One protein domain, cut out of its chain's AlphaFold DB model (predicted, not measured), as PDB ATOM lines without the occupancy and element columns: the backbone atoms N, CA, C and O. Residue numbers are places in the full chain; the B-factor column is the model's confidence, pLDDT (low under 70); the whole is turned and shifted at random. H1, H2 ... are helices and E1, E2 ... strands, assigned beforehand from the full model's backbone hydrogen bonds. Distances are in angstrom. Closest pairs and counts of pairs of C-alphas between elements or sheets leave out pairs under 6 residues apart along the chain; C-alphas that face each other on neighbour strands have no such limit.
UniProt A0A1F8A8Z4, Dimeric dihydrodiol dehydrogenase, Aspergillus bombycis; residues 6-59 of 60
ATOM      1  N   HIS A   6      37.777 -46.757  13.155       96.06
ATOM      2  CA  HIS A   6      37.325 -45.829  14.191       96.06
ATOM      3  C   HIS A   6      37.911 -46.226  15.548       96.06
ATOM      4  O   HIS A   6      37.537 -47.246  16.131       96.06
ATOM      5  N   LEU A   7      38.823 -45.403  16.068       96.50
ATOM      6  CA  LEU A   7      39.448 -45.610  17.369       96.50
ATOM      7  C   LEU A   7      38.741 -44.779  18.444       96.50
ATOM      8  O   LEU A   7      38.797 -43.548  18.430       96.50
ATOM      9  N   HIS A   8      38.112 -45.471  19.393       97.31
ATOM     10  CA  HIS A   8      37.382 -44.871  20.506       97.31
ATOM     11  C   HIS A   8      38.289 -44.667  21.721       97.31
ATOM     12  O   HIS A   8      38.900 -45.613  22.219       97.31
ATOM     13  N   TRP A   9      38.330 -43.440  22.229       97.50
ATOM     14  CA  TRP A   9      39.165 -43.046  23.354       97.50
ATOM     15  C   TRP A   9      38.336 -42.716  24.588       97.50
ATOM     16  O   TRP A   9      37.331 -42.006  24.514       97.50
ATOM     17  N   GLY A  10      38.805 -43.205  25.735       96.38
ATOM     18  CA  GLY A  10      38.346 -42.793  27.056       96.38
ATOM     19  C   GLY A  10      39.484 -42.112  27.808       96.38
ATOM     20  O   GLY A  10      40.561 -42.695  27.938       96.38
ATOM     21  N   ILE A  11      39.262 -40.895  28.307       95.50
ATOM     22  CA  ILE A  11      40.275 -40.143  29.060       95.50
ATOM     23  C   ILE A  11      39.926 -40.144  30.549       95.50
ATOM     24  O   ILE A  11      38.857 -39.688  30.957       95.50
ATOM     25  N   LEU A  12      40.851 -40.635  31.375       93.44
ATOM     26  CA  LEU A  12      40.751 -40.584  32.832       93.44
ATOM     27  C   LEU A  12      41.690 -39.503  33.379       93.44
ATOM     28  O   LEU A  12      42.910 -39.653  33.356       93.44
ATOM     29  N   GLY A  13      41.108 -38.432  33.916       88.56
ATOM     30  CA  GLY A  13      41.835 -37.268  34.422       88.56
ATOM     31  C   GLY A  13      41.606 -36.014  33.575       88.56
ATOM     32  O   GLY A  13      41.479 -36.073  32.364       88.56
ATOM     33  N   ILE A  14      41.562 -34.861  34.249       90.12
ATOM     34  CA  ILE A  14      41.079 -33.572  33.704       90.12
ATOM     35  C   ILE A  14      42.111 -32.446  33.856       90.12
ATOM     36  O   ILE A  14      41.785 -31.290  34.100       90.12
ATOM     37  N   ARG A  15      43.399 -32.798  33.814       89.75
ATOM     38  CA  ARG A  15      44.507 -31.834  33.931       89.75
ATOM     39  C   ARG A  15      44.995 -31.390  32.551       89.75
ATOM     40  O   ARG A  15      44.665 -32.011  31.551       89.75
ATOM     41  N   HIS A  16      45.862 -30.379  32.531       93.44
ATOM     42  CA  HIS A  16      46.418 -29.778  31.310       93.44
ATOM     43  C   HIS A  16      46.953 -30.783  30.270       93.44
ATOM     44  O   HIS A  16      46.761 -30.575  29.080       93.44
ATOM     45  N   ILE A  17      47.587 -31.888  30.688       95.06
ATOM     46  CA  ILE A  17      48.079 -32.915  29.748       95.06
ATOM     47  C   ILE A  17      46.917 -33.628  29.052       95.06
ATOM     48  O   ILE A  17      46.974 -33.855  27.849       95.06
ATOM     49  N   ALA A  18      45.862 -33.966  29.797       95.44
ATOM     50  CA  ALA A  18      44.680 -34.614  29.240       95.44
ATOM     51  C   ALA A  18      43.959 -33.692  28.249       95.44
ATOM     52  O   ALA A  18      43.518 -34.150  27.202       95.44
ATOM     53  N   GLU A  19      43.898 -32.393  28.553       95.44
ATOM     54  CA  GLU A  19      43.327 -31.377  27.664       95.44
ATOM     55  C   GLU A  19      44.149 -31.232  26.378       95.44
ATOM     56  O   GLU A  19      43.598 -31.297  25.283       95.44
ATOM     57  N   ALA A  20      45.472 -31.095  26.500       96.50
ATOM     58  CA  ALA A  20      46.363 -30.995  25.348       96.50
ATOM     59  C   ALA A  20      46.277 -32.243  24.458       96.50
ATOM     60  O   ALA A  20      46.194 -32.128  23.238       96.50
ATOM     61  N   PHE A  21      46.240 -33.426  25.073       96.00
ATOM     62  CA  PHE A  21      46.074 -34.689  24.366       96.00
ATOM     63  C   PHE A  21      44.720 -34.782  23.654       96.00
ATOM     64  O   PHE A  21      44.680 -35.131  22.482       96.00
ATOM     65  N   ALA A  22      43.618 -34.435  24.326       96.56
ATOM     66  CA  ALA A  22      42.286 -34.451  23.725       96.56
ATOM     67  C   ALA A  22      42.187 -33.500  22.524       96.56
ATOM     68  O   ALA A  22      41.658 -33.884  21.487       96.56
ATOM     69  N   LYS A  23      42.760 -32.296  22.631       95.94
ATOM     70  CA  LYS A  23      42.822 -31.338  21.520       95.94
ATOM     71  C   LYS A  23      43.611 -31.887  20.337       95.94
ATOM     72  O   LYS A  23      43.133 -31.821  19.213       95.94
ATOM     73  N   ASP A  24      44.791 -32.452  20.586       96.06
ATOM     74  CA  ASP A  24      45.633 -33.041  19.537       96.06
ATOM     75  C   ASP A  24      44.940 -34.213  18.824       96.06
ATOM     76  O   ASP A  24      45.008 -34.333  17.598       96.06
ATOM     77  N   LEU A  25      44.221 -35.026  19.598       95.44
ATOM     78  CA  LEU A  25      43.465 -36.188  19.149       95.44
ATOM     79  C   LEU A  25      42.290 -35.832  18.235       95.44
ATOM     80  O   LEU A  25      41.963 -36.609  17.341       95.44
ATOM     81  N   LEU A  26      41.666 -34.671  18.449       95.38
ATOM     82  CA  LEU A  26      40.552 -34.174  17.636       95.38
ATOM     83  C   LEU A  26      41.009 -33.479  16.342       95.38
ATOM     84  O   LEU A  26      40.176 -33.161  15.493       95.38
ATOM     85  N   ILE A  27      42.316 -33.269  16.151       96.62
ATOM     86  CA  ILE A  27      42.863 -32.794  14.876       96.62
ATOM     87  C   ILE A  27      42.774 -33.921  13.846       96.62
ATOM     88  O   ILE A  27      43.256 -35.027  14.097       96.62
ATOM     89  N   ASP A  28      42.239 -33.606  12.662       95.56
ATOM     90  CA  ASP A  28      42.113 -34.546  11.543       95.56
ATOM     91  C   ASP A  28      43.445 -35.287  11.285       95.56
ATOM     92  O   ASP A  28      44.458 -34.637  10.984       95.56
ATOM     93  N   PRO A  29      43.477 -36.633  11.382       96.44
ATOM     94  CA  PRO A  29      44.664 -37.432  11.090       96.44
ATOM     95  C   PRO A  29      45.257 -37.186   9.694       96.44
ATOM     96  O   PRO A  29      46.464 -37.369   9.509       96.44
ATOM     97  N   ALA A  30      44.468 -36.692   8.733       95.81
ATOM     98  CA  ALA A  30      44.946 -36.337   7.399       95.81
ATOM     99  C   ALA A  30      45.992 -35.208   7.420       95.81
ATOM    100  O   ALA A  30      46.860 -35.168   6.553       95.81
ATOM    101  N   THR A  31      45.985 -34.342   8.444       97.00
ATOM    102  CA  THR A  31      47.039 -33.325   8.665       97.00
ATOM    103  C   THR A  31      48.416 -33.932   8.957       97.00
ATOM    104  O   THR A  31      49.423 -33.227   8.930       97.00
ATOM    105  N   ARG A  32      48.457 -35.239   9.240       95.75
ATOM    106  CA  ARG A  32      49.648 -36.042   9.537       95.75
ATOM    107  C   ARG A  32      49.773 -37.227   8.568       95.75
ATOM    108  O   ARG A  32      50.303 -38.272   8.940       95.75
ATOM    109  N   ASP A  33      49.221 -37.093   7.360       95.69
ATOM    110  CA  ASP A  33      49.243 -38.100   6.289       95.69
ATOM    111  C   ASP A  33      48.581 -39.449   6.648       95.69
ATOM    112  O   ASP A  33      48.881 -40.492   6.058       95.69
ATOM    113  N   ARG A  34      47.644 -39.458   7.606       95.12
ATOM    114  CA  ARG A  34      46.869 -40.649   7.986       95.12
ATOM    115  C   ARG A  34      45.425 -40.528   7.516       95.12
ATOM    116  O   ARG A  34      44.686 -39.667   7.969       95.12
ATOM    117  N   ASN A  35      45.012 -41.421   6.618       94.50
ATOM    118  CA  ASN A  35      43.672 -41.409   6.012       94.50
ATOM    119  C   ASN A  35      42.834 -42.649   6.352       94.50
ATOM    120  O   ASN A  35      41.662 -42.722   5.989       94.50
ATOM    121  N   ASP A  36      43.436 -43.611   7.042       95.50
ATOM    122  CA  ASP A  36      42.882 -44.919   7.378       95.50
ATOM    123  C   ASP A  36      42.271 -44.974   8.783       95.50
ATOM    124  O   ASP A  36      41.636 -45.965   9.130       95.50
ATOM    125  N   ILE A  37      42.438 -43.918   9.585       95.62
ATOM    126  CA  ILE A  37      41.983 -43.855  10.974       95.62
ATOM    127  C   ILE A  37      41.157 -42.598  11.244       95.62
ATOM    128  O   ILE A  37      41.406 -41.531  10.684       95.62
ATOM    129  N   VAL A  38      40.180 -42.732  12.136       95.62
ATOM    130  CA  VAL A  38      39.427 -41.633  12.743       95.62
ATOM    131  C   VAL A  38      39.507 -41.791  14.256       95.62
ATOM    132  O   VAL A  38      39.243 -42.869  14.789       95.62
ATOM    133  N   HIS A  39      39.876 -40.722  14.958       96.94
ATOM    134  CA  HIS A  39      39.878 -40.697  16.417       96.94
ATOM    135  C   HIS A  39      38.563 -40.127  16.944       96.94
ATOM    136  O   HIS A  39      38.099 -39.087  16.484       96.94
ATOM    137  N   LEU A  40      37.970 -40.810  17.921       96.12
ATOM    138  CA  LEU A  40      36.715 -40.412  18.550       96.12
ATOM    139  C   LEU A  40      36.905 -40.365  20.065       96.12
ATOM    140  O   LEU A  40      37.159 -41.395  20.693       96.12
ATOM    141  N   LEU A  41      36.759 -39.184  20.665       95.50
ATOM    142  CA  LEU A  41      36.686 -39.053  22.118       95.50
ATOM    143  C   LEU A  41      35.295 -39.497  22.583       95.50
ATOM    144  O   LEU A  41      34.315 -38.780  22.410       95.50
ATOM    145  N   TYR A  42      35.207 -40.703  23.142       95.81
ATOM    146  CA  TYR A  42      33.935 -41.350  23.465       95.81
ATOM    147  C   TYR A  42      33.491 -41.113  24.912       95.81
ATOM    148  O   TYR A  42      32.311 -41.228  25.235       95.81
ATOM    149  N   GLY A  43      34.428 -40.787  25.804       94.69
ATOM    150  CA  GLY A  43      34.105 -40.514  27.198       94.69
ATOM    151  C   GLY A  43      35.260 -39.929  27.993       94.69
ATOM    152  O   GLY A  43      36.435 -40.089  27.655       94.69
ATOM    153  N   VAL A  44      34.905 -39.261  29.088       95.88
ATOM    154  CA  VAL A  44      35.851 -38.666  30.032       95.88
ATOM    155  C   VAL A  44      35.414 -38.946  31.463       95.88
ATOM    156  O   VAL A  44      34.221 -39.011  31.762       95.88
ATOM    157  N   ALA A  45      36.378 -39.114  32.361       95.75
ATOM    158  CA  ALA A  45      36.124 -39.358  33.773       95.75
ATOM    159  C   ALA A  45      37.055 -38.528  34.663       95.75
ATOM    160  O   ALA A  45      38.226 -38.297  34.353       95.75
ATOM    161  N   SER A  46      36.527 -38.108  35.811       94.44
ATOM    162  CA  SER A  46      37.244 -37.345  36.831       94.44
ATOM    163  C   SER A  46      37.062 -38.002  38.191       94.44
ATOM    164  O   SER A  46      35.964 -38.429  38.539       94.44
ATOM    165  N   SER A  47      38.126 -38.030  38.992       93.25
ATOM    166  CA  SER A  47      38.067 -38.493  40.383       93.25
ATOM    167  C   SER A  47      37.361 -37.512  41.325       93.25
ATOM    168  O   SER A  47      37.163 -37.833  42.492       93.25
ATOM    169  N   ARG A  48      37.013 -36.307  40.849       91.69
ATOM    170  CA  ARG A  48      36.394 -35.249  41.663       91.69
ATOM    171  C   ARG A  48      34.872 -35.269  41.587       91.69
ATOM    172  O   ARG A  48      34.215 -35.305  42.619       91.69
ATOM    173  N   SER A  49      34.315 -35.201  40.380       93.75
ATOM    174  CA  SER A  49      32.869 -35.226  40.140       93.75
ATOM    175  C   SER A  49      32.562 -35.362  38.647       93.75
ATOM    176  O   SER A  49      33.418 -35.098  37.797       93.75
ATOM    177  N   VAL A  50      31.315 -35.721  38.333       94.81
ATOM    178  CA  VAL A  50      30.797 -35.742  36.956       94.81
ATOM    179  C   VAL A  50      30.787 -34.339  36.344       94.81
ATOM    180  O   VAL A  50      31.191 -34.195  35.197       94.81
ATOM    181  N   ASN A  51      30.425 -33.299  37.106       95.81
ATOM    182  CA  ASN A  51      30.419 -31.918  36.604       95.81
ATOM    183  C   ASN A  51      31.804 -31.480  36.115       95.81
ATOM    184  O   ASN A  51      31.916 -30.913  35.039       95.81
ATOM    185  N   VAL A  52      32.871 -31.814  36.849       93.56
ATOM    186  CA  VAL A  52      34.246 -31.499  36.424       93.56
ATOM    187  C   VAL A  52      34.618 -32.253  35.139       93.56
ATOM    188  O   VAL A  52      35.346 -31.732  34.299       93.56
ATOM    189  N   ALA A  53      34.133 -33.486  34.968       95.12
ATOM    190  CA  ALA A  53      34.326 -34.231  33.727       95.12
ATOM    191  C   ALA A  53      33.540 -33.605  32.557       95.12
ATOM    192  O   ALA A  53      34.038 -33.567  31.439       95.12
ATOM    193  N   GLN A  54      32.346 -33.065  32.810       94.69
ATOM    194  CA  GLN A  54      31.557 -32.342  31.807       94.69
ATOM    195  C   GLN A  54      32.184 -30.996  31.432       94.69
ATOM    196  O   GLN A  54      32.240 -30.668  30.254       94.69
ATOM    197  N   GLU A  55      32.697 -30.241  32.404       93.88
ATOM    198  CA  GLU A  55      33.434 -28.995  32.161       93.88
ATOM    199  C   GLU A  55      34.661 -29.238  31.282       93.88
ATOM    200  O   GLU A  55      34.933 -28.457  30.381       93.88
ATOM    201  N   PHE A  56      35.370 -30.352  31.468       94.06
ATOM    202  CA  PHE A  56      36.481 -30.710  30.588       94.06
ATOM    203  C   PHE A  56      36.053 -30.808  29.111       94.06
ATOM    204  O   PHE A  56      36.771 -30.324  28.239       94.06
ATOM    205  N   LEU A  57      34.866 -31.355  28.819       92.75
ATOM    206  CA  LEU A  57      34.356 -31.468  27.446       92.75
ATOM    207  C   LEU A  57      34.069 -30.117  26.781       92.75
ATOM    208  O   LEU A  57      33.985 -30.066  25.562       92.75
ATOM    209  N   THR A  58      33.912 -29.028  27.540       92.88
ATOM    210  CA  THR A  58      33.723 -27.688  26.959       92.88
ATOM    211  C   THR A  58      35.047 -27.003  26.615       92.88
ATOM    212  O   THR A  58      35.047 -25.964  25.957       92.88
ATOM    213  N   THR A  59      36.174 -27.570  27.061       89.62
ATOM    214  CA  THR A  59      37.517 -27.014  26.839       89.62
ATOM    215  C   THR A  59      38.249 -27.612  25.642       89.62
ATOM    216  O   THR A  59      39.232 -27.009  25.200       89.62
TER     217      THR A  59
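Overview. This is residues 6 to 59 of the 60 residues of the protein "Dimeric dihydrodiol dehydrogenase" of Aspergillus bombycis (UniProt A0A1F8A8Z4). Two parallel strands, E1 and E2, lie side by side as a narrow ribbon along the long axis; H1 folds back along it between them in the chain, H3 packs on the far part of E2, and the short H2 sits near the beginning of E2. The shape is an elongated one, only just so, with spans of 37 by 19 by 15 A. The printed part has 54 residues with three named helices and two named strands, in the order E1, H1, H2, E2, H3; the class is mixed, helices and strands. The whole is only just loose, close to compact, with a radius of gyration of the C-alphas of 12.1 A.

Arrangement. Start at E1, residues 6 to 12, and compare it with E2, residues 37 to 45: they are parallel neighbours, with 26 degrees between their N-to-C directions. Look at N 7 and O 38, 2.9 A apart, and at N 42 and O 9, 2.8 A apart, both within hydrogen-bond range. Next comes H1, residues 16 to 25, whose closest C-alphas to E1 are those of Ala 18 and Ile 11, 7.1 A apart; its closest to E2 are those of Leu 25 and His 39, 6.4 A apart. In H2, residues 29 to 32, the C-alpha of Pro 29 is 6.9 A from that of Val 38, the closest pair with E2; H1 and H2 are apart. E1, H1, H2 and E2 form a strand-helix-strand unit, two parallel neighbour strands with helices between them, and its crossover is right-handed. At H3, residues 50 to 57, the closest C-alphas with E2 are those of Ala 53 and Ala 45, 5.4 A apart. H1 and H3 are close but not clearly touching, with the C-alphas of Glu 19 and Phe 56 closest at 7.5 A; they run the same way at a steep tilt of 51 degrees. In H1 every O i to N i+4 pair is within hydrogen-bond range, in H3 3 of 4 are, and H2 is too short for such a pair.

Along the chain. Find C-alpha 6 at (37.325, -45.829, 14.191); from there E1 runs 19.7 A to C-alpha 12. H1 begins at C-alpha 16, at (46.418, -29.778, 31.310), and covers 14.1 A. After H2, 5.4 A long, E2 runs 24.0 A from Ile 37 to Ala 45. H3 covers 11.0 A and ends at C-alpha 57, at (34.356, -31.468, 27.446).

Size, cuts and confidence. The C-alphas farthest apart are those of Asp 33 and Arg 48, at 37.7 A. The printed part, residues 6 to 59, has no cut, and its four links between named elements are tight. The mean pLDDT of the printed part is 94.9, and no printed residue is under 70.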